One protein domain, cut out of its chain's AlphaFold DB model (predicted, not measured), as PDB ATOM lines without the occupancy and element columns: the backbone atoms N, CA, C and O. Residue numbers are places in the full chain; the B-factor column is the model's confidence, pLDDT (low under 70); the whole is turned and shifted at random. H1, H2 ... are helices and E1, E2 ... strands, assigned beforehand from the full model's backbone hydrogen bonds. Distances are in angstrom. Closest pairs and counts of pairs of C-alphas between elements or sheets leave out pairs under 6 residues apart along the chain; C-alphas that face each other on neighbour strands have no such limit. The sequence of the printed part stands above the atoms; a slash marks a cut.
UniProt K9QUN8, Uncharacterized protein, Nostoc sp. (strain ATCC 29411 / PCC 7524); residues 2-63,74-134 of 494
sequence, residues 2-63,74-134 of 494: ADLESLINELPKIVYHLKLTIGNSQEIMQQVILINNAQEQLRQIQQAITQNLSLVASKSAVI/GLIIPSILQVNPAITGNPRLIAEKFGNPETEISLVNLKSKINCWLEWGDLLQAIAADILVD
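Overview. This is residues 2 to 63 and 74 to 134 of the 494 residues of an uncharacterized protein of Nostoc sp. (strain ATCC 29411 / PCC 7524) (UniProt K9QUN8). Two long helices, H3 and H5, lie side by side, running opposite ways, with H1, H2 and E1 along H3 and H4 off to one side. Residues 54 to 63 of H3 stick out. The 123 printed residues, mostly helix, have five named helices and one named strand, ordered H1, H2, E1, H3, H4, H5. They are only just compact, close to loose, radius of gyration of the C-alphas 16.4 A, spanning 59 by 29 by 19 A.

Along the chain. Find C-alpha 25 at (60.169, 30.610, 80.277), where H3, residues 25 to 63, begins its 56.9 A. H5, residues 107 to 133, ends at (53.235, 37.886, 77.953). Look for H1 at 2 to 9, H2 at 11 to 16, E1 at 20 to 22, H4 at 91 to 97.

Arrangement. H3, the hub, touches H5 at a shallow tilt of 20 degrees; the closest C-alphas, Gln 39 and Leu 118, are 5.7 A apart. Every O i to N i+4 pair is within hydrogen-bond range in H1, H2 and H5, 34 of 35 in H3, 2 of 3 in H4.

Size, cuts and confidence. Residues 64 to 73 are not printed; C-alphas 63 and 74 are 16.2 A apart. Look for pLDDT under 70 in 27 residues, among them 74 to 86.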
ATOM      1  N   ALA A   2      42.815  -3.253  63.472       59.28
ATOM      2  CA  ALA A   2      44.193  -3.292  63.999       59.28
ATOM      3  C   ALA A   2      44.903  -1.916  64.049       59.28
ATOM      4  O   ALA A   2      45.480  -1.566  65.073       59.28
ATOM      5  N   ASP A   3      44.780  -1.088  63.003       71.38
ATOM      6  CA  ASP A   3      45.381   0.261  62.999       71.38
ATOM      7  C   ASP A   3      44.756   1.199  64.044       71.38
ATOM      8  O   ASP A   3      45.445   2.007  64.659       71.38
ATOM      9  N   LEU A   4      43.443   1.078  64.275       70.69
ATOM     10  CA  LEU A   4      42.739   1.878  65.277       70.69
ATOM     11  C   LEU A   4      43.148   1.453  66.691       70.69
ATOM     12  O   LEU A   4      43.383   2.305  67.536       70.69
ATOM     13  N   GLU A   5      43.263   0.151  66.934       70.81
ATOM     14  CA  GLU A   5      43.717  -0.397  68.211       70.81
ATOM     15  C   GLU A   5      45.156   0.037  68.527       70.81
ATOM     16  O   GLU A   5      45.424   0.534  69.619       70.81
ATOM     17  N   SER A   6      46.059  -0.018  67.539       76.94
ATOM     18  CA  SER A   6      47.428   0.491  67.681       76.94
ATOM     19  C   SER A   6      47.472   1.985  68.010       76.94
ATOM     20  O   SER A   6      48.260   2.396  68.854       76.94
ATOM     21  N   LEU A   7      46.642   2.802  67.355       76.69
ATOM     22  CA  LEU A   7      46.561   4.242  67.617       76.69
ATOM     23  C   LEU A   7      45.994   4.546  69.009       76.69
ATOM     24  O   LEU A   7      46.470   5.445  69.700       76.69
ATOM     25  N   ILE A   8      44.983   3.791  69.434       75.44
ATOM     26  CA  ILE A   8      44.340   3.955  70.738       75.44
ATOM     27  C   ILE A   8      45.292   3.550  71.877       75.44
ATOM     28  O   ILE A   8      45.297   4.213  72.912       75.44
ATOM     29  N   ASN A   9      46.144   2.541  71.684       79.00
ATOM     30  CA  ASN A   9      47.139   2.122  72.681       79.00
ATOM     31  C   ASN A   9      48.186   3.204  73.006       79.00
ATOM     32  O   ASN A   9      48.809   3.164  74.066       79.00
ATOM     33  N   GLU A  10      48.366   4.199  72.134       83.06
ATOM     34  CA  GLU A  10      49.270   5.328  72.378       83.06
ATOM     35  C   GLU A  10      48.617   6.464  73.191       83.06
ATOM     36  O   GLU A  10      49.321   7.347  73.690       83.06
ATOM     37  N   LEU A  11      47.293   6.434  73.404       85.62
ATOM     38  CA  LEU A  11      46.555   7.501  74.093       85.62
ATOM     39  C   LEU A  11      47.128   7.884  75.464       85.62
ATOM     40  O   LEU A  11      47.274   9.085  75.693       85.62
ATOM     41  N   PRO A  12      47.511   6.961  76.371       83.31
ATOM     42  CA  PRO A  12      48.101   7.344  77.655       83.31
ATOM     43  C   PRO A  12      49.337   8.223  77.509       83.31
ATOM     44  O   PRO A  12      49.482   9.210  78.229       83.31
ATOM     45  N   LYS A  13      50.215   7.891  76.554       85.25
ATOM     46  CA  LYS A  13      51.446   8.648  76.306       85.25
ATOM     47  C   LYS A  13      51.119  10.029  75.747       85.25
ATOM     48  O   LYS A  13      51.689  11.020  76.194       85.25
ATOM     49  N   ILE A  14      50.155  10.106  74.834       90.88
ATOM     50  CA  ILE A  14      49.691  11.365  74.244       90.88
ATOM     51  C   ILE A  14      49.078  12.273  75.318       90.88
ATOM     52  O   ILE A  14      49.474  13.428  75.467       90.88
ATOM     53  N   VAL A  15      48.155  11.741  76.121       89.69
ATOM     54  CA  VAL A  15      47.448  12.479  77.182       89.69
ATOM     55  C   VAL A  15      48.398  12.912  78.296       89.69
ATOM     56  O   VAL A  15      48.210  13.972  78.893       89.69
ATOM     57  N   TYR A  16      49.466  12.154  78.551       88.62
ATOM     58  CA  TYR A  16      50.501  12.543  79.506       88.62
ATOM     59  C   TYR A  16      51.207  13.855  79.119       88.62
ATOM     60  O   TYR A  16      51.590  14.634  79.995       88.62
ATOM     61  N   HIS A  17      51.330  14.147  77.821       91.81
ATOM     62  CA  HIS A  17      51.891  15.412  77.340       91.81
ATOM     63  C   HIS A  17      50.924  16.599  77.452       91.81
ATOM     64  O   HIS A  17      51.366  17.747  77.374       91.81
ATOM     65  N   LEU A  18      49.632  16.363  77.710       94.25
ATOM     66  CA  LEU A  18      48.640  17.413  77.954       94.25
ATOM     67  C   LEU A  18      48.713  17.927  79.392       94.25
ATOM     68  O   LEU A  18      47.806  17.751  80.208       94.25
ATOM     69  N   LYS A  19      49.840  18.548  79.708       94.62
ATOM     70  CA  LYS A  19      50.102  19.248  80.963       94.62
ATOM     71  C   LYS A  19      50.933  20.483  80.682       94.62
ATOM     72  O   LYS A  19      51.699  20.487  79.718       94.62
ATOM     73  N   LEU A  20      50.821  21.496  81.530       95.56
ATOM     74  CA  LEU A  20      51.667  22.684  81.453       95.56
ATOM     75  C   LEU A  20      52.610  22.731  82.651       95.56
ATOM     76  O   LEU A  20      52.204  23.102  83.748       95.56
ATOM     77  N   THR A  21      53.868  22.362  82.428       93.56
ATOM     78  CA  THR A  21      54.951  22.510  83.400       93.56
ATOM     79  C   THR A  21      55.260  23.990  83.595       93.56
ATOM     80  O   THR A  21      55.678  24.683  82.667       93.56
ATOM     81  N   ILE A  22      55.050  24.468  84.816       90.81
ATOM     82  CA  ILE A  22      55.368  25.820  85.258       90.81
ATOM     83  C   ILE A  22      56.802  25.807  85.777       90.81
ATOM     84  O   ILE A  22      57.076  25.591  86.959       90.81
ATOM     85  N   GLY A  23      57.709  25.983  84.823       81.44
ATOM     86  CA  GLY A  23      59.141  26.119  85.022       81.44
ATOM     87  C   GLY A  23      59.632  27.496  84.577       81.44
ATOM     88  O   GLY A  23      58.901  28.485  84.647       81.44
ATOM     89  N   ASN A  24      60.870  27.578  84.097       83.25
ATOM     90  CA  ASN A  24      61.360  28.801  83.467       83.25
ATOM     91  C   ASN A  24      60.660  29.054  82.112       83.25
ATOM     92  O   ASN A  24      59.972  28.189  81.567       83.25
ATOM     93  N   SER A  25      60.841  30.243  81.535       84.62
ATOM     94  CA  SER A  25      60.169  30.610  80.277       84.62
ATOM     95  C   SER A  25      60.465  29.657  79.112       84.62
ATOM     96  O   SER A  25      59.574  29.401  78.304       84.62
ATOM     97  N   GLN A  26      61.678  29.098  79.028       87.81
ATOM     98  CA  GLN A  26      62.033  28.133  77.984       87.81
ATOM     99  C   GLN A  26      61.306  26.800  78.183       87.81
ATOM    100  O   GLN A  26      60.809  26.236  77.213       87.81
ATOM    101  N   GLU A  27      61.190  26.324  79.424       90.31
ATOM    102  CA  GLU A  27      60.445  25.101  79.756       90.31
ATOM    103  C   GLU A  27      58.956  25.251  79.429       90.31
ATOM    104  O   GLU A  27      58.365  24.360  78.819       90.31
ATOM    105  N   ILE A  28      58.363  26.410  79.738       90.44
ATOM    106  CA  ILE A  28      56.970  26.718  79.381       90.44
ATOM    107  C   ILE A  28      56.793  26.680  77.854       90.44
ATOM    108  O   ILE A  28      55.863  26.047  77.355       90.44
ATOM    109  N   MET A  29      57.701  27.304  77.092       90.00
ATOM    110  CA  MET A  29      57.660  27.282  75.622       90.00
ATOM    111  C   MET A  29      57.819  25.868  75.049       90.00
ATOM    112  O   MET A  29      57.089  25.490  74.133       90.00
ATOM    113  N   GLN A  30      58.740  25.065  75.588       93.19
ATOM    114  CA  GLN A  30      58.918  23.669  75.178       93.19
ATOM    115  C   GLN A  30      57.661  22.845  75.447       93.19
ATOM    116  O   GLN A  30      57.240  22.056  74.600       93.19
ATOM    117  N   GLN A  31      57.017  23.066  76.590       94.38
ATOM    118  CA  GLN A  31      55.804  22.345  76.927       94.38
ATOM    119  C   GLN A  31      54.638  22.703  75.997       94.38
ATOM    120  O   GLN A  31      53.879  21.817  75.615       94.38
ATOM    121  N   VAL A  32      54.532  23.958  75.545       94.12
ATOM    122  CA  VAL A  32      53.553  24.359  74.517       94.12
ATOM    123  C   VAL A  32      53.745  23.574  73.215       94.12
ATOM    124  O   VAL A  32      52.764  23.129  72.623       94.12
ATOM    125  N   ILE A  33      54.991  23.335  72.789       93.69
ATOM    126  CA  ILE A  33      55.287  22.520  71.597       93.69
ATOM    127  C   ILE A  33      54.812  21.074  71.794       93.69
ATOM    128  O   ILE A  33      54.196  20.499  70.895       93.69
ATOM    129  N   LEU A  34      55.058  20.491  72.972       95.69
ATOM    130  CA  LEU A  34      54.608  19.134  73.296       95.69
ATOM    131  C   LEU A  34      53.079  19.024  73.328       95.69
ATOM    132  O   LEU A  34      52.532  18.065  72.785       95.69
ATOM    133  N   ILE A  35      52.390  20.020  73.892       95.88
ATOM    134  CA  ILE A  35      50.922  20.087  73.899       95.88
ATOM    135  C   ILE A  35      50.385  20.161  72.464       95.88
ATOM    136  O   ILE A  35      49.467  19.416  72.129       95.88
ATOM    137  N   ASN A  36      50.968  21.010  71.606       93.62
ATOM    138  CA  ASN A  36      50.568  21.118  70.199       93.62
ATOM    139  C   ASN A  36      50.684  19.765  69.484       93.62
ATOM    140  O   ASN A  36      49.739  19.323  68.837       93.62
ATOM    141  N   ASN A  37      51.821  19.078  69.640       95.12
ATOM    142  CA  ASN A  37      52.034  17.762  69.037       95.12
ATOM    143  C   ASN A  37      51.009  16.731  69.544       95.12
ATOM    144  O   ASN A  37      50.394  16.022  68.750       95.12
ATOM    145  N   ALA A  38      50.765  16.692  70.856       95.31
ATOM    146  CA  ALA A  38      49.769  15.801  71.440       95.31
ATOM    147  C   ALA A  38      48.357  16.066  70.887       95.31
ATOM    148  O   ALA A  38      47.640  15.122  70.560       95.31
ATOM    149  N   GLN A  39      47.964  17.332  70.720       94.94
ATOM    150  CA  GLN A  39      46.675  17.678  70.117       94.94
ATOM    151  C   GLN A  39      46.567  17.233  68.653       94.94
ATOM    152  O   GLN A  39      45.516  16.728  68.263       94.94
ATOM    153  N   GLU A  40      47.621  17.374  67.843       93.06
ATOM    154  CA  GLU A  40      47.587  16.878  66.459       93.06
ATOM    155  C   GLU A  40      47.401  15.357  66.409       93.06
ATOM    156  O   GLU A  40      46.559  14.860  65.659       93.06
ATOM    157  N   GLN A  41      48.108  14.616  67.263       93.94
ATOM    158  CA  GLN A  41      47.948  13.162  67.362       93.94
ATOM    159  C   GLN A  41      46.531  12.781  67.816       93.94
ATOM    160  O   GLN A  41      45.904  11.896  67.236       93.94
ATOM    161  N   LEU A  42      45.962  13.499  68.788       93.62
ATOM    162  CA  LEU A  42      44.573  13.297  69.204       93.62
ATOM    163  C   LEU A  42      43.569  13.560  68.075       93.62
ATOM    164  O   LEU A  42      42.611  12.797  67.933       93.62
ATOM    165  N   ARG A  43      43.777  14.590  67.244       90.81
ATOM    166  CA  ARG A  43      42.922  14.858  66.073       90.81
ATOM    167  C   ARG A  43      43.002  13.727  65.049       90.81
ATOM    168  O   ARG A  43      41.965  13.328  64.522       90.81
ATOM    169  N   GLN A  44      44.185  13.163  64.812       90.19
ATOM    170  CA  GLN A  44      44.349  11.996  63.933       90.19
ATOM    171  C   GLN A  44      43.571  10.781  64.457       90.19
ATOM    172  O   GLN A  44      42.821  10.152  63.707       90.19
ATOM    173  N   ILE A  45      43.665  10.489  65.758       89.00
ATOM    174  CA  ILE A  45      42.910   9.394  66.392       89.00
ATOM    175  C   ILE A  45      41.402   9.649  66.284       89.00
ATOM    176  O   ILE A  45      40.635   8.761  65.910       89.00
ATOM    177  N   GLN A  46      40.955  10.875  66.551       88.81
ATOM    178  CA  GLN A  46      39.550  11.268  66.442       88.81
ATOM    179  C   GLN A  46      39.002  11.099  65.010       88.81
ATOM    180  O   GLN A  46      37.865  10.640  64.824       88.81
ATOM    181  N   GLN A  47      39.799  11.445  63.993       86.62
ATOM    182  CA  GLN A  47      39.465  11.226  62.583       86.62
ATOM    183  C   GLN A  47      39.346   9.731  62.272       86.62
ATOM    184  O   GLN A  47      38.336   9.315  61.700       86.62
ATOM    185  N   ALA A  48      40.301   8.915  62.727       85.75
ATOM    186  CA  ALA A  48      40.265   7.464  62.556       85.75
ATOM    187  C   ALA A  48      39.027   6.832  63.220       85.75
ATOM    188  O   ALA A  48      38.347   6.004  62.607       85.75
ATOM    189  N   ILE A  49      38.665   7.257  64.439       83.19
ATOM    190  CA  ILE A  49      37.433   6.816  65.119       83.19
ATOM    191  C   ILE A  49      36.199   7.199  64.292       83.19
ATOM    192  O   ILE A  49      35.306   6.377  64.091       83.19
ATOM    193  N   THR A  50      36.145   8.430  63.778       83.00
ATOM    194  CA  THR A  50      34.999   8.926  62.997       83.00
ATOM    195  C   THR A  50      34.820   8.148  61.691       83.00
ATOM    196  O   THR A  50      33.699   7.759  61.363       83.00
ATOM    197  N   GLN A  51      35.912   7.855  60.982       82.38
ATOM    198  CA  GLN A  51      35.890   7.022  59.779       82.38
ATOM    199  C   GLN A  51      35.374   5.610  60.089       82.38
ATOM    200  O   GLN A  51      34.469   5.126  59.411       82.38
ATOM    201  N   ASN A  52      35.860   4.974  61.160       73.12
ATOM    202  CA  ASN A  52      35.396   3.640  61.556       73.12
ATOM    203  C   ASN A  52      33.909   3.628  61.950       73.12
ATOM    204  O   ASN A  52      33.173   2.751  61.500       73.12
ATOM    205  N   LEU A  53      33.436   4.619  62.713       72.44
ATOM    206  CA  LEU A  53      32.013   4.750  63.053       72.44
ATOM    207  C   LEU A  53      31.135   4.904  61.799       72.44
ATOM    208  O   LEU A  53      30.079   4.279  61.712       72.44
ATOM    209  N   SER A  54      31.586   5.677  60.804       70.69
ATOM    210  CA  SER A  54      30.856   5.845  59.538       70.69
ATOM    211  C   SER A  54      30.780   4.554  58.712       70.69
ATOM    212  O   SER A  54      29.738   4.256  58.130       70.69
ATOM    213  N   LEU A  55      31.846   3.742  58.718       64.06
ATOM    214  CA  LEU A  55      31.894   2.438  58.047       64.06
ATOM    215  C   LEU A  55      30.986   1.402  58.720       64.06
ATOM    216  O   LEU A  55      30.405   0.552  58.047       64.06
ATOM    217  N   VAL A  56      30.853   1.457  60.046       60.56
ATOM    218  CA  VAL A  56      29.916   0.599  60.785       60.56
ATOM    219  C   VAL A  56      28.471   1.010  60.494       60.56
ATOM    220  O   VAL A  56      27.644   0.140  60.245       60.56
ATOM    221  N   ALA A  57      28.172   2.312  60.452       58.69
ATOM    222  CA  ALA A  57      26.839   2.818  60.121       58.69
ATOM    223  C   ALA A  57      26.414   2.493  58.675       58.69
ATOM    224  O   ALA A  57      25.260   2.147  58.425       58.69
ATOM    225  N   SER A  58      27.341   2.551  57.714       55.66
ATOM    226  CA  SER A  58      27.049   2.181  56.324       55.66
ATOM    227  C   SER A  58      26.855   0.672  56.147       55.66
ATOM    228  O   SER A  58      25.990   0.257  55.380       55.66
ATOM    229  N   LYS A  59      27.583  -0.163  56.903       53.31
ATOM    230  CA  LYS A  59      27.352  -1.617  56.942       53.31
ATOM    231  C   LYS A  59      26.061  -1.989  57.671       53.31
ATOM    232  O   LYS A  59      25.363  -2.888  57.217       53.31
ATOM    233  N   SER A  60      25.700  -1.308  58.760       48.56
ATOM    234  CA  SER A  60      24.464  -1.595  59.502       48.56
ATOM    235  C   SER A  60      23.201  -1.223  58.719       48.56
ATOM    236  O   SER A  60      22.197  -1.924  58.831       48.56
ATOM    237  N   ALA A  61      23.265  -0.208  57.850       46.06
ATOM    238  CA  ALA A  61      22.206   0.084  56.882       46.06
ATOM    239  C   ALA A  61      21.956  -1.097  55.919       46.06
ATOM    240  O   ALA A  61      20.805  -1.401  55.613       46.06
ATOM    241  N   VAL A  62      23.010  -1.824  55.523       43.41
ATOM    242  CA  VAL A  62      22.926  -3.043  54.691       43.41
ATOM    243  C   VAL A  62      22.474  -4.273  55.502       43.41
ATOM    244  O   VAL A  62      21.843  -5.172  54.958       43.41
ATOM    245  N   ILE A  63      22.736  -4.305  56.815       39.44
ATOM    246  CA  ILE A  63      22.390  -5.416  57.730       39.44
ATOM    247  C   ILE A  63      20.958  -5.300  58.297       39.44
ATOM    248  O   ILE A  63      20.458  -6.241  58.908       39.44
ATOM    249  N   GLY A  74      29.985  -2.946  70.262       43.41
ATOM    250  CA  GLY A  74      30.913  -2.277  71.167       43.41
ATOM    251  C   GLY A  74      32.301  -2.861  70.942       43.41
ATOM    252  O   GLY A  74      32.489  -4.055  71.146       43.41
ATOM    253  N   LEU A  75      33.269  -2.052  70.503       43.72
ATOM    254  CA  LEU A  75      34.672  -2.435  70.659       43.72
ATOM    255  C   LEU A  75      34.932  -2.424  72.172       43.72
ATOM    256  O   LEU A  75      34.974  -1.350  72.771       43.72
ATOM    257  N   ILE A  76      35.024  -3.600  72.789       44.78
ATOM    258  CA  ILE A  76      35.537  -3.736  74.150       44.78
ATOM    259  C   ILE A  76      37.034  -3.475  74.038       44.78
ATOM    260  O   ILE A  76      37.780  -4.332  73.573       44.78
ATOM    261  N   ILE A  77      37.457  -2.249  74.349       51.00
ATOM    262  CA  ILE A  77      38.874  -1.885  74.369       51.00
ATOM    263  C   ILE A  77      39.377  -2.116  75.795       51.00
ATOM    264  O   ILE A  77      38.990  -1.353  76.685       51.00
ATOM    265  N   PRO A  78      40.205  -3.143  76.057       43.28
ATOM    266  CA  PRO A  78      40.683  -3.418  77.404       43.28
ATOM    267  C   PRO A  78      41.641  -2.308  77.851       43.28
ATOM    268  O   PRO A  78      42.604  -2.011  77.155       43.28
ATOM    269  N   SER A  79      41.382  -1.705  79.012       50.44
ATOM    270  CA  SER A  79      42.345  -0.997  79.880       50.44
ATOM    271  C   SER A  79      43.421  -0.109  79.221       50.44
ATOM    272  O   SER A  79      44.536  -0.002  79.729       50.44
ATOM    273  N   ILE A  80      43.092   0.611  78.146       51.94
ATOM    274  CA  ILE A  80      43.979   1.541  77.407       51.94
ATOM    275  C   ILE A  80      44.407   2.789  78.186       51.94
ATOM    276  O   ILE A  80      44.936   3.720  77.599       51.94
ATOM    277  N   LEU A  81      44.152   2.855  79.490       58.94
ATOM    278  CA  LEU A  81      44.422   4.016  80.342       58.94
ATOM    279  C   LEU A  81      45.319   3.671  81.527       58.94
ATOM    280  O   LEU A  81      45.380   4.425  82.495       58.94
ATOM    281  N   GLN A  82      46.019   2.534  81.464       63.88
ATOM    282  CA  GLN A  82      47.042   2.214  82.451       63.88
ATOM    283  C   GLN A  82      48.108   3.311  82.454       63.88
ATOM    284  O   GLN A  82      48.735   3.627  81.441       63.88
ATOM    285  N   VAL A  83      48.257   3.932  83.616       64.56
ATOM    286  CA  VAL A  83      49.144   5.070  83.828       64.56
ATOM    287  C   VAL A  83      50.530   4.559  84.218       64.56
ATOM    288  O   VAL A  83      50.669   3.487  84.801       64.56
ATOM    289  N   ASN A  84      51.572   5.314  83.866       66.00
ATOM    290  CA  ASN A  84      52.957   4.967  84.183       66.00
ATOM    291  C   ASN A  84      53.122   4.700  85.700       66.00
ATOM    292  O   ASN A  84      52.739   5.566  86.487       66.00
ATOM    293  N   PRO A  85      53.739   3.578  86.124       60.25
ATOM    294  CA  PRO A  85      53.934   3.249  87.541       60.25
ATOM    295  C   PRO A  85      54.786   4.266  88.324       60.25
ATOM    296  O   PRO A  85      54.757   4.265  89.550       60.25
ATOM    297  N   ALA A  86      55.537   5.143  87.648       69.19
ATOM    298  CA  ALA A  86      56.267   6.242  88.287       69.19
ATOM    299  C   ALA A  86      55.364   7.409  88.733       69.19
ATOM    300  O   ALA A  86      55.814   8.282  89.479       69.19
ATOM    301  N   ILE A  87      54.114   7.456  88.266       72.31
ATOM    302  CA  ILE A  87      53.134   8.461  88.675       72.31
ATOM    303  C   ILE A  87      52.491   7.990  89.975       72.31
ATOM    304  O   ILE A  87      51.916   6.906  90.046       72.31
ATOM    305  N   THR A  88      52.581   8.825  91.004       72.94
ATOM    306  CA  THR A  88      52.008   8.547  92.324       72.94
ATOM    307  C   THR A  88      50.947   9.587  92.668       72.94
ATOM    308  O   THR A  88      50.871  10.648  92.045       72.94
ATOM    309  N   GLY A  89      50.094   9.281  93.643       75.94
ATOM    310  CA  GLY A  89      49.040  10.183  94.099       75.94
ATOM    311  C   GLY A  89      47.707   9.468  94.246       75.94
ATOM    312  O   GLY A  89      47.642   8.238  94.272       75.94
ATOM    313  N   ASN A  90      46.636  10.245  94.363       80.06
ATOM    314  CA  ASN A  90      45.290   9.706  94.504       80.06
ATOM    315  C   ASN A  90      44.835   9.064  93.171       80.06
ATOM    316  O   ASN A  90      44.705   9.784  92.175       80.06
ATOM    317  N   PRO A  91      44.547   7.744  93.129       80.38
ATOM    318  CA  PRO A  91      44.126   7.056  91.906       80.38
ATOM    319  C   PRO A  91      42.892   7.680  91.251       80.38
ATOM    320  O   PRO A  91      42.762   7.636  90.031       80.38
ATOM    321  N   ARG A  92      42.013   8.312  92.042       81.19
ATOM    322  CA  ARG A  92      40.855   9.043  91.526       81.19
ATOM    323  C   ARG A  92      41.282  10.223  90.655       81.19
ATOM    324  O   ARG A  92      40.786  10.335  89.546       81.19
ATOM    325  N   LEU A  93      42.240  11.040  91.099       82.50
ATOM    326  CA  LEU A  93      42.741  12.199  90.339       82.50
ATOM    327  C   LEU A  93      43.394  11.775  89.019       82.50
ATOM    328  O   LEU A  93      43.227  12.417  87.984       82.50
ATOM    329  N   ILE A  94      44.107  10.650  89.051       80.56
ATOM    330  CA  ILE A  94      44.692  10.035  87.861       80.56
ATOM    331  C   ILE A  94      43.570   9.564  86.915       80.56
ATOM    332  O   ILE A  94      43.597   9.860  85.719       80.56
ATOM    333  N   ALA A  95      42.549   8.890  87.447       79.75
ATOM    334  CA  ALA A  95      41.399   8.433  86.675       79.75
ATOM    335  C   ALA A  95      40.551   9.582  86.105       79.75
ATOM    336  O   ALA A  95      39.929   9.396  85.066       79.75
ATOM    337  N   GLU A  96      40.545  10.777  86.693       80.31
ATOM    338  CA  GLU A  96      39.873  11.926  86.072       80.31
ATOM    339  C   GLU A  96      40.539  12.304  84.743       80.31
ATOM    340  O   GLU A  96      39.889  12.350  83.691       80.31
ATOM    341  N   LYS A  97      41.866  12.471  84.756       83.94
ATOM    342  CA  LYS A  97      42.633  12.844  83.563       83.94
ATOM    343  C   LYS A  97      42.654  11.733  82.519       83.94
ATOM    344  O   LYS A  97      42.321  11.959  81.354       83.94
ATOM    345  N   PHE A  98      43.053  10.531  82.922       80.06
ATOM    346  CA  PHE A  98      43.269   9.421  81.996       80.06
ATOM    347  C   PHE A  98      41.969   8.640  81.768       80.06
ATOM    348  O   PHE A  98      41.599   8.356  80.639       80.06
ATOM    349  N   GLY A  99      41.143   8.463  82.792       77.25
ATOM    350  CA  GLY A  99      39.960   7.591  82.816       77.25
ATOM    351  C   GLY A  99      40.222   6.363  83.666       77.25
ATOM    352  O   GLY A  99      41.373   6.008  83.907       77.25
ATOM    353  N   ASN A 100      39.150   5.732  84.140       74.00
ATOM    354  CA  ASN A 100      39.289   4.531  84.945       74.00
ATOM    355  C   ASN A 100      39.746   3.362  84.039       74.00
ATOM    356  O   ASN A 100      39.023   3.010  83.103       74.00
ATOM    357  N   PRO A 101      40.927   2.761  84.285       66.81
ATOM    358  CA  PRO A 101      41.431   1.655  83.473       66.81
ATOM    359  C   PRO A 101      40.590   0.373  83.596       66.81
ATOM    360  O   PRO A 101      40.730  -0.521  82.762       66.81
ATOM    361  N   GLU A 102      39.726   0.275  84.608       67.38
ATOM    362  CA  GLU A 102      38.823  -0.860  84.832       67.38
ATOM    363  C   GLU A 102      37.469  -0.703  84.123       67.38
ATOM    364  O   GLU A 102      36.663  -1.630  84.119       67.38
ATOM    365  N   THR A 103      37.191   0.460  83.520       68.56
ATOM    366  CA  THR A 103      35.919   0.710  82.829       68.56
ATOM    367  C   THR A 103      36.076   0.622  81.319       68.56
ATOM    368  O   THR A 103      36.874   1.354  80.732       68.56
ATOM    369  N   GLU A 104      35.260  -0.216  80.684       68.62
ATOM    370  CA  GLU A 104      35.119  -0.223  79.228       68.62
ATOM    371  C   GLU A 104      34.511   1.097  78.737       68.62
ATOM    372  O   GLU A 104      33.576   1.643  79.332       68.62
ATOM    373  N   ILE A 105      35.028   1.614  77.619       73.06
ATOM    374  CA  ILE A 105      34.560   2.860  77.012       73.06
ATOM    375  C   ILE A 105      34.120   2.621  75.567       73.06
ATOM    376  O   ILE A 105      34.855   2.066  74.754       73.06
ATOM    377  N   SER A 106      32.906   3.061  75.223       78.81
ATOM    378  CA  SER A 106      32.420   2.997  73.840       78.81
ATOM    379  C   SER A 106      33.208   3.954  72.936       78.81
ATOM    380  O   SER A 106      33.695   4.987  73.394       78.81
ATOM    381  N   LEU A 107      33.273   3.685  71.625       77.56
ATOM    382  CA  LEU A 107      33.933   4.589  70.665       77.56
ATOM    383  C   LEU A 107      33.334   6.008  70.664       77.56
ATOM    384  O   LEU A 107      34.053   6.983  70.451       77.56
ATOM    385  N   VAL A 108      32.030   6.134  70.928       78.44
ATOM    386  CA  VAL A 108      31.346   7.432  71.053       78.44
ATOM    387  C   VAL A 108      31.825   8.173  72.302       78.44
ATOM    388  O   VAL A 108      32.193   9.345  72.218       78.44
ATOM    389  N   ASN A 109      31.899   7.481  73.442       80.88
ATOM    390  CA  ASN A 109      32.383   8.062  74.693       80.88
ATOM    391  C   ASN A 109      33.881   8.390  74.617       80.88
ATOM    392  O   ASN A 109      34.302   9.440  75.096       80.88
ATOM    393  N   LEU A 110      34.681   7.548  73.958       83.62
ATOM    394  CA  LEU A 110      36.101   7.799  73.721       83.62
ATOM    395  C   LEU A 110      36.307   9.039  72.851       83.62
ATOM    396  O   LEU A 110      37.125   9.891  73.186       83.62
ATOM    397  N   LYS A 111      35.524   9.192  71.776       84.62
ATOM    398  CA  LYS A 111      35.537  10.409  70.956       84.62
ATOM    399  C   LYS A 111      35.203  11.646  71.795       84.62
ATOM    400  O   LYS A 111      35.910  12.644  71.695       84.62
ATOM    401  N   SER A 112      34.181  11.571  72.650       83.94
ATOM    402  CA  SER A 112      33.854  12.663  73.577       83.94
ATOM    403  C   SER A 112      35.007  12.967  74.538       83.94
ATOM    404  O   SER A 112      35.279  14.135  74.801       83.94
ATOM    405  N   LYS A 113      35.713  11.948  75.037       86.38
ATOM    406  CA  LYS A 113      36.859  12.140  75.931       86.38
ATOM    407  C   LYS A 113      38.056  12.780  75.224       86.38
ATOM    408  O   LYS A 113      38.678  13.684  75.774       86.38
ATOM    409  N   ILE A 114      38.319  12.390  73.977       89.81
ATOM    410  CA  ILE A 114      39.331  13.033  73.132       89.81
ATOM    411  C   ILE A 114      39.001  14.513  72.903       89.81
ATOM    412  O   ILE A 114      39.909  15.339  72.964       89.81
ATOM    413  N   ASN A 115      37.726  14.876  72.724       88.62
ATOM    414  CA  ASN A 115      37.327  16.287  72.640       88.62
ATOM    415  C   ASN A 115      37.710  17.053  73.911       88.62
ATOM    416  O   ASN A 115      38.316  18.117  73.812       88.62
ATOM    417  N   CYS A 116      37.427  16.492  75.093       87.56
ATOM    418  CA  CYS A 116      37.806  17.112  76.365       87.56
ATOM    419  C   CYS A 116      39.324  17.327  76.468       87.56
ATOM    420  O   CYS A 116      39.769  18.380  76.915       87.56
ATOM    421  N   TRP A 117      40.129  16.355  76.033       92.75
ATOM    422  CA  TRP A 117      41.589  16.477  76.018       92.75
ATOM    423  C   TRP A 117      42.099  17.530  75.028       92.75
ATOM    424  O   TRP A 117      43.026  18.275  75.347       92.75
ATOM    425  N   LEU A 118      41.487  17.632  73.845       92.19
ATOM    426  CA  LEU A 118      41.810  18.676  72.871       92.19
ATOM    427  C   LEU A 118      41.529  20.070  73.444       92.19
ATOM    428  O   LEU A 118      42.408  20.928  73.405       92.19
ATOM    429  N   GLU A 119      40.352  20.272  74.036       89.94
ATOM    430  CA  GLU A 119      39.973  21.537  74.676       89.94
ATOM    431  C   GLU A 119      40.868  21.874  75.872       89.94
ATOM    432  O   GLU A 119      41.235  23.033  76.074       89.94
ATOM    433  N   TRP A 120      41.268  20.866  76.650       92.94
ATOM    434  CA  TRP A 120      42.244  21.047  77.718       92.94
ATOM    435  C   TRP A 120      43.588  21.548  77.177       92.94
ATOM    436  O   TRP A 120      44.142  22.505  77.712       92.94
ATOM    437  N   GLY A 121      44.085  20.977  76.075       94.62
ATOM    438  CA  GLY A 121      45.292  21.473  75.406       94.62
ATOM    439  C   GLY A 121      45.178  22.941  74.972       94.62
ATOM    440  O   GLY A 121      46.111  23.720  75.172       94.62
ATOM    441  N   ASP A 122      44.014  23.346  74.460       91.56
ATOM    442  CA  ASP A 122      43.743  24.730  74.056       91.56
ATOM    443  C   ASP A 122      43.760  25.692  75.250       91.56
ATOM    444  O   ASP A 122      44.298  26.802  75.157       91.56
ATOM    445  N   LEU A 123      43.221  25.253  76.387       92.44
ATOM    446  CA  LEU A 123      43.243  25.998  77.639       92.44
ATOM    447  C   LEU A 123      44.665  26.128  78.200       92.44
ATOM    448  O   LEU A 123      45.073  27.226  78.578       92.44
ATOM    449  N   LEU A 124      45.446  25.045  78.202       94.56
ATOM    450  CA  LEU A 124      46.847  25.073  78.631       94.56
ATOM    451  C   LEU A 124      47.677  26.058  77.800       94.56
ATOM    452  O   LEU A 124      48.469  26.816  78.355       94.56
ATOM    453  N   GLN A 125      47.474  26.100  76.481       93.88
ATOM    454  CA  GLN A 125      48.141  27.079  75.617       93.88
ATOM    455  C   GLN A 125      47.739  28.515  75.942       93.88
ATOM    456  O   GLN A 125      48.595  29.397  75.939       93.88
ATOM    457  N   ALA A 126      46.457  28.758  76.228       91.44
ATOM    458  CA  ALA A 126      45.989  30.082  76.624       91.44
ATOM    459  C   ALA A 126      46.646  30.534  77.938       91.44
ATOM    460  O   ALA A 126      47.151  31.653  78.012       91.44
ATOM    461  N   ILE A 127      46.722  29.645  78.936       92.12
ATOM    462  CA  ILE A 127      47.413  29.917  80.206       92.12
ATOM    463  C   ILE A 127      48.900  30.197  79.961       92.12
ATOM    464  O   ILE A 127      49.436  31.174  80.479       92.12
ATOM    465  N   ALA A 128      49.570  29.375  79.150       94.69
ATOM    466  CA  ALA A 128      50.979  29.565  78.827       94.69
ATOM    467  C   ALA A 128      51.232  30.919  78.148       94.69
ATOM    468  O   ALA A 128      52.174  31.620  78.508       94.69
ATOM    469  N   ALA A 129      50.371  31.312  77.205       91.69
ATOM    470  CA  ALA A 129      50.463  32.600  76.529       91.69
ATOM    471  C   ALA A 129      50.296  33.773  77.506       91.69
ATOM    472  O   ALA A 129      51.099  34.704  77.471       91.69
ATOM    473  N   ASP A 130      49.314  33.709  78.411       91.44
ATOM    474  CA  ASP A 130      49.128  34.737  79.440       91.44
ATOM    475  C   ASP A 130      50.361  34.876  80.340       91.44
ATOM    476  O   ASP A 130      50.775  35.993  80.651       91.44
ATOM    477  N   ILE A 131      50.958  33.745  80.740       92.31
ATOM    478  CA  ILE A 131      52.169  33.749  81.564       92.31
ATOM    479  C   ILE A 131      53.319  34.401  80.807       92.31
ATOM    480  O   ILE A 131      53.960  35.302  81.335       92.31
ATOM    481  N   LEU A 132      53.577  33.967  79.571       91.81
ATOM    482  CA  LEU A 132      54.727  34.417  78.787       91.81
ATOM    483  C   LEU A 132      54.645  35.894  78.371       91.81
ATOM    484  O   LEU A 132      55.686  36.517  78.167       91.81
ATOM    485  N   VAL A 133      53.439  36.459  78.252       93.44
ATOM    486  CA  VAL A 133      53.235  37.886  77.953       93.44
ATOM    487  C   VAL A 133      53.470  38.772  79.186       93.44
ATOM    488  O   VAL A 133      53.886  39.924  79.040       93.44
ATOM    489  N   ASP A 134      53.258  38.260  80.403       92.12
ATOM    490  CA  ASP A 134      53.501  39.004  81.643       92.12
ATOM    491  C   ASP A 134      54.961  38.858  82.111       92.12
ATOM    492  O   ASP A 134      55.342  37.942  82.845       92.12
TER     493      ASP A 134